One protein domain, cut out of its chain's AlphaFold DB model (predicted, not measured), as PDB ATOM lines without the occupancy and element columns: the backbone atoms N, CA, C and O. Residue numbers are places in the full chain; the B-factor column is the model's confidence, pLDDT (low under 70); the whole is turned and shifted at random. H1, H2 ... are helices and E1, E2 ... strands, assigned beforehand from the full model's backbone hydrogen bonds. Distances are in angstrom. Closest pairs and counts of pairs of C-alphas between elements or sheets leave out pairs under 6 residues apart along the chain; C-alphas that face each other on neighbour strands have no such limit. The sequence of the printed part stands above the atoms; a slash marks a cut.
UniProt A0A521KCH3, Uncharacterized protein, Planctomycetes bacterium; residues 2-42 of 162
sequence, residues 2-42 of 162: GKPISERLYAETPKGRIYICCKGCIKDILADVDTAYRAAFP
ATOM      1  N   GLY A   2     -24.146 -11.487 -14.868       63.28
ATOM      2  CA  GLY A   2     -24.874 -11.591 -13.585       63.28
ATOM      3  C   GLY A   2     -26.396 -11.685 -13.707       63.28
ATOM      4  O   GLY A   2     -27.116 -11.021 -12.972       63.28
ATOM      5  N   LYS A   3     -26.903 -12.478 -14.658       71.94
ATOM      6  CA  LYS A   3     -28.327 -12.840 -14.631       71.94
ATOM      7  C   LYS A   3     -28.570 -13.805 -13.462       71.94
ATOM      8  O   LYS A   3     -27.641 -14.542 -13.121       71.94
ATOM      9  N   PRO A   4     -29.782 -13.834 -12.884       82.94
ATOM     10  CA  PRO A   4     -30.135 -14.831 -11.883       82.94
ATOM     11  C   PRO A   4     -29.797 -16.243 -12.368       82.94
ATOM     12  O   PRO A   4     -29.944 -16.559 -13.555       82.94
ATOM     13  N   ILE A   5     -29.307 -17.075 -11.452       85.94
ATOM     14  CA  ILE A   5     -29.074 -18.496 -11.715       85.94
ATOM     15  C   ILE A   5     -30.417 -19.135 -12.087       85.94
ATOM     16  O   ILE A   5     -31.452 -18.799 -11.514       85.94
ATOM     17  N   SER A   6     -30.405 -20.033 -13.070       85.12
ATOM     18  CA  SER A   6     -31.590 -20.775 -13.486       85.12
ATOM     19  C   SER A   6     -31.451 -22.224 -13.050       85.12
ATOM     20  O   SER A   6     -30.511 -22.902 -13.447       85.12
ATOM     21  N   GLU A   7     -32.425 -22.741 -12.307       80.94
ATOM     22  CA  GLU A   7     -32.469 -24.162 -11.923       80.94
ATOM     23  C   GLU A   7     -32.627 -25.092 -13.141       80.94
ATOM     24  O   GLU A   7     -32.300 -26.276 -13.095       80.94
ATOM     25  N   ARG A   8     -33.076 -24.539 -14.275       83.38
ATOM     26  CA  ARG A   8     -33.226 -25.250 -15.553       83.38
ATOM     27  C   ARG A   8     -31.933 -25.302 -16.369       83.38
ATOM     28  O   ARG A   8     -31.882 -26.012 -17.371       83.38
ATOM     29  N   LEU A   9     -30.913 -24.527 -15.994       89.88
ATOM     30  CA  LEU A   9     -29.644 -24.453 -16.707       89.88
ATOM     31  C   LEU A   9     -28.511 -24.857 -15.778       89.88
ATOM     32  O   LEU A   9     -28.266 -24.241 -14.746       89.88
ATOM     33  N   TYR A  10     -27.785 -25.885 -16.183       93.62
ATOM     34  CA  TYR A  10     -26.700 -26.422 -15.389       93.62
ATOM     35  C   TYR A  10     -25.671 -27.136 -16.263       93.62
ATOM     36  O   TYR A  10     -25.964 -27.541 -17.390       93.62
ATOM     37  N   ALA A  11     -24.470 -27.300 -15.718       94.12
ATOM     38  CA  ALA A  11     -23.452 -28.213 -16.212       94.12
ATOM     39  C   ALA A  11     -23.377 -29.427 -15.275       94.12
ATOM     40  O   ALA A  11     -23.262 -29.278 -14.058       94.12
ATOM     41  N   GLU A  12     -23.458 -30.630 -15.840       93.31
ATOM     42  CA  GLU A  12     -23.159 -31.868 -15.117       93.31
ATOM     43  C   GLU A  12     -21.642 -32.066 -15.101       93.31
ATOM     44  O   GLU A  12     -21.008 -32.045 -16.155       93.31
ATOM     45  N   THR A  13     -21.057 -32.253 -13.919       93.50
ATOM     46  CA  THR A  13     -19.614 -32.480 -13.759       93.50
ATOM     47  C   THR A  13     -19.360 -33.691 -12.859       93.50
ATOM     48  O   THR A  13     -20.245 -34.076 -12.090       93.50
ATOM     49  N   PRO A  14     -18.142 -34.266 -12.860       89.31
ATOM     50  CA  PRO A  14     -17.776 -35.317 -11.906       89.31
ATOM     51  C   PRO A  14     -17.893 -34.907 -10.427       89.31
ATOM     52  O   PRO A  14     -17.976 -35.774  -9.559       89.31
ATOM     53  N   LYS A  15     -17.910 -33.597 -10.130       91.56
ATOM     54  CA  LYS A  15     -18.086 -33.034  -8.780       91.56
ATOM     55  C   LYS A  15     -19.544 -32.664  -8.461       91.56
ATOM     56  O   LYS A  15     -19.827 -32.006  -7.458       91.56
ATOM     57  N   GLY A  16     -20.472 -33.100  -9.313       92.75
ATOM     58  CA  GLY A  16     -21.898 -32.814  -9.232       92.75
ATOM     59  C   GLY A  16     -22.328 -31.654 -10.129       92.75
ATOM     60  O   GLY A  16     -21.578 -31.167 -10.981       92.75
ATOM     61  N   ARG A  17     -23.582 -31.238  -9.971       94.88
ATOM     62  CA  ARG A  17     -24.220 -30.245 -10.837       94.88
ATOM     63  C   ARG A  17     -23.827 -28.812 -10.462       94.88
ATOM     64  O   ARG A  17     -23.947 -28.415  -9.307       94.88
ATOM     65  N   ILE A  18     -23.436 -28.010 -11.451       94.94
ATOM     66  CA  ILE A  18     -23.224 -26.564 -11.296       94.94
ATOM     67  C   ILE A  18     -24.355 -25.832 -12.016       94.94
ATOM     68  O   ILE A  18     -24.461 -25.914 -13.239       94.94
ATOM     69  N   TYR A  19     -25.203 -25.124 -11.269       93.19
ATOM     70  CA  TYR A  19     -26.276 -24.307 -11.837       93.19
ATOM     71  C   TYR A  19     -25.727 -22.994 -12.391       93.19
ATOM     72  O   TYR A  19     -24.850 -22.368 -11.800       93.19
ATOM     73  N   ILE A  20     -26.248 -22.575 -13.540       93.00
ATOM     74  CA  ILE A  20     -25.728 -21.438 -14.303       93.00
ATOM     75  C   ILE A  20     -26.857 -20.537 -14.785       93.00
ATOM     76  O   ILE A  20     -28.022 -20.919 -14.858       93.00
ATOM     77  N   CYS A  21     -26.512 -19.304 -15.145       89.31
ATOM     78  CA  CYS A  21     -27.486 -18.342 -15.655       89.31
ATOM     79  C   CYS A  21     -27.726 -18.458 -17.173       89.31
ATOM     80  O   CYS A  21     -28.749 -17.989 -17.671       89.31
ATOM     81  N   CYS A  22     -26.804 -19.062 -17.938       88.56
ATOM     82  CA  CYS A  22     -26.933 -19.224 -19.388       88.56
ATOM     83  C   CYS A  22     -26.158 -20.444 -19.915       88.56
ATOM     84  O   CYS A  22     -25.182 -20.883 -19.314       88.56
ATOM     85  N   LYS A  23     -26.554 -20.964 -21.086       89.44
ATOM     86  CA  LYS A  23     -25.903 -22.126 -21.728       89.44
ATOM     87  C   LYS A  23     -24.446 -21.875 -22.139       89.44
ATOM     88  O   LYS A  23     -23.699 -22.834 -22.293       89.44
ATOM     89  N   GLY A  24     -24.050 -20.611 -22.316       90.44
ATOM     90  CA  GLY A  24     -22.691 -20.246 -22.732       90.44
ATOM     91  C   GLY A  24     -21.621 -20.742 -21.758       90.44
ATOM     92  O   GLY A  24     -20.579 -21.209 -22.196       90.44
ATOM     93  N   CYS A  25     -21.924 -20.758 -20.456       90.81
ATOM     94  CA  CYS A  25     -20.979 -21.182 -19.424       90.81
ATOM     95  C   CYS A  25     -20.716 -22.697 -19.401       90.81
ATOM     96  O   CYS A  25     -19.753 -23.121 -18.775       90.81
ATOM     97  N   ILE A  26     -21.547 -23.527 -20.053       93.75
ATOM     98  CA  ILE A  26     -21.399 -24.993 -19.994       93.75
ATOM     99  C   ILE A  26     -20.037 -25.413 -20.549       93.75
ATOM    100  O   ILE A  26     -19.350 -26.223 -19.935       93.75
ATOM    101  N   LYS A  27     -19.636 -24.847 -21.693       94.56
ATOM    102  CA  LYS A  27     -18.368 -25.196 -22.341       94.56
ATOM    103  C   LYS A  27     -17.178 -24.864 -21.442       94.56
ATOM    104  O   LYS A  27     -16.300 -25.703 -21.279       94.56
ATOM    105  N   ASP A  28     -17.180 -23.677 -20.845       93.69
ATOM    106  CA  ASP A  28     -16.070 -23.201 -20.016       93.69
ATOM    107  C   ASP A  28     -15.976 -23.988 -18.702       93.69
ATOM    108  O   ASP A  28     -14.887 -24.370 -18.288       93.69
ATOM    109  N   ILE A  29     -17.120 -24.322 -18.094       95.88
ATOM    110  CA  ILE A  29     -17.167 -25.169 -16.892       95.88
ATOM    111  C   ILE A  29     -16.610 -26.561 -17.177       95.88
ATOM    112  O   ILE A  29     -15.873 -27.103 -16.362       95.88
ATOM    113  N   LEU A  30     -16.963 -27.157 -18.317       95.12
ATOM    114  CA  LEU A  30     -16.459 -28.481 -18.681       95.12
ATOM    115  C   LEU A  30     -14.973 -28.457 -19.066       95.12
ATOM    116  O   LEU A  30     -14.314 -29.488 -18.954       95.12
ATOM    117  N   ALA A  31     -14.449 -27.307 -19.500       96.44
ATOM    118  CA  ALA A  31     -13.033 -27.127 -19.807       96.44
ATOM    119  C   ALA A  31     -12.164 -26.974 -18.545       96.44
ATOM    120  O   ALA A  31     -11.040 -27.469 -18.529       96.44
ATOM    121  N   ASP A  32     -12.679 -26.333 -17.490       96.06
ATOM    122  CA  ASP A  32     -12.002 -26.203 -16.192       96.06
ATOM    123  C   ASP A  32     -12.988 -26.409 -15.029       96.06
ATOM    124  O   ASP A  32     -13.479 -25.472 -14.385       96.06
ATOM    125  N   VAL A  33     -13.276 -27.687 -14.765       95.25
ATOM    126  CA  VAL A  33     -14.222 -28.106 -13.722       95.25
ATOM    127  C   VAL A  33     -13.754 -27.667 -12.335       95.25
ATOM    128  O   VAL A  33     -14.582 -27.301 -11.507       95.25
ATOM    129  N   ASP A  34     -12.450 -27.683 -12.055       94.06
ATOM    130  CA  ASP A  34     -11.922 -27.391 -10.719       94.06
ATOM    131  C   ASP A  34     -12.023 -25.911 -10.359       94.06
ATOM    132  O   ASP A  34     -12.380 -25.561  -9.228       94.06
ATOM    133  N   THR A  35     -11.727 -25.022 -11.303       95.62
ATOM    134  CA  THR A  35     -11.917 -23.583 -11.102       95.62
ATOM    135  C   THR A  35     -13.399 -23.241 -11.010       95.62
ATOM    136  O   THR A  35     -13.799 -22.542 -10.076       95.62
ATOM    137  N   ALA A  36     -14.234 -23.792 -11.898       95.12
ATOM    138  CA  ALA A  36     -15.679 -23.593 -11.844       95.12
ATOM    139  C   ALA A  36     -16.290 -24.094 -10.527       95.12
ATOM    140  O   ALA A  36     -17.118 -23.409  -9.927       95.12
ATOM    141  N   TYR A  37     -15.855 -25.261 -10.051       94.19
ATOM    142  CA  TYR A  37     -16.319 -25.841  -8.798       94.19
ATOM    143  C   TYR A  37     -15.974 -24.960  -7.600       94.19
ATOM    144  O   TYR A  37     -16.858 -24.649  -6.812       94.19
ATOM    145  N   ARG A  38     -14.719 -24.506  -7.480       94.00
ATOM    146  CA  ARG A  38     -14.294 -23.619  -6.382       94.00
ATOM    147  C   ARG A  38     -15.042 -22.287  -6.384       94.00
ATOM    148  O   ARG A  38     -15.316 -21.742  -5.322       94.00
ATOM    149  N   ALA A  39     -15.379 -21.771  -7.566       93.12
ATOM    150  CA  ALA A  39     -16.187 -20.563  -7.692       93.12
ATOM    151  C   ALA A  39     -17.653 -20.794  -7.279       93.12
ATOM    152  O   ALA A  39     -18.239 -19.947  -6.610       93.12
ATOM    153  N   ALA A  40     -18.242 -21.932  -7.665       92.81
ATOM    154  CA  ALA A  40     -19.631 -22.273  -7.349       92.81
ATOM    155  C   ALA A  40     -19.829 -22.696  -5.882       92.81
ATOM    156  O   ALA A  40     -20.851 -22.374  -5.278       92.81
ATOM    157  N   PHE A  41     -18.849 -23.396  -5.314       94.69
ATOM    158  CA  PHE A  41     -18.873 -23.973  -3.972       94.69
ATOM    159  C   PHE A  41     -17.571 -23.612  -3.237       94.69
ATOM    160  O   PHE A  41     -16.664 -24.435  -3.121       94.69
ATOM    161  N   PRO A  42     -17.433 -22.364  -2.753       92.81
ATOM    162  CA  PRO A  42     -16.195 -21.893  -2.128       92.81
ATOM    163  C   PRO A  42     -15.936 -22.503  -0.745       92.81
ATOM    164  O   PRO A  42     -14.839 -22.359  -0.204       92.81
TER     165      PRO A  42
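AT A GLANCE: This is residues 2 to 42 of the 162 residues of an uncharacterized protein of Planctomycetes bacterium (UniProt A0A521KCH3). A hairpin of two strands, E1 and E2, has two short helices, H1 and H2, over one of its faces; H1 is nearer E1 at its closest, and H2 nearer E2. The helices follow each other after one residue and turn back at a steep tilt. The 41 printed residues hold two named strands, then two named helices, in the order E1, E2, H1, H2; the sheet is antiparallel, and the class is mixed, helices and strands. The whole is compact and rounded, with a radius of gyration of the C-alphas of 9.2 A and spans of 22 by 20 by 16 A.

HOW THE PARTS SIT: E1, residues 6 to 13, bends by 67 degrees at residue 9. E2, residues 16 to 20, forms an antiparallel hairpin with it, at 140 degrees between their directions; N 11 and O 18 are 2.8 A apart and N 18 and O 11 are 2.9 A apart, both within hydrogen-bond range. The closest C-alphas of E1 and H1, residues 25 to 31, are those of Ala 11 and Ile 26, 5.4 A apart. The closest C-alphas of E2 and H2, residues 33 to 40, are those of Ile 18 and Ala 40, 6.8 A apart. H1 and H2 are close but not clearly touching, with the C-alphas of Ile 29 and Ala 36 closest at 5.5 A. They run opposite ways at a steep tilt of 43 degrees. In H1 and H2 every O i to N i+4 pair is within hydrogen-bond range.

IN THESE COORDINATES: E1 begins at C-alpha 6 (-31.590, -20.775, -13.486) and is 16.7 A long; E2 is 13.0 A long. H1 is 9.9 A long. H2 is 10.2 A long and ends at C-alpha 40 (-19.631, -22.273, -7.349).

THE WHOLE: The C-alphas farthest apart, of Lys 3 and Pro 14, are 25.0 A apart. The printed part has no cut, and its three links are tight. The mean pLDDT of the printed part is 90.8; residue 2 is under 70.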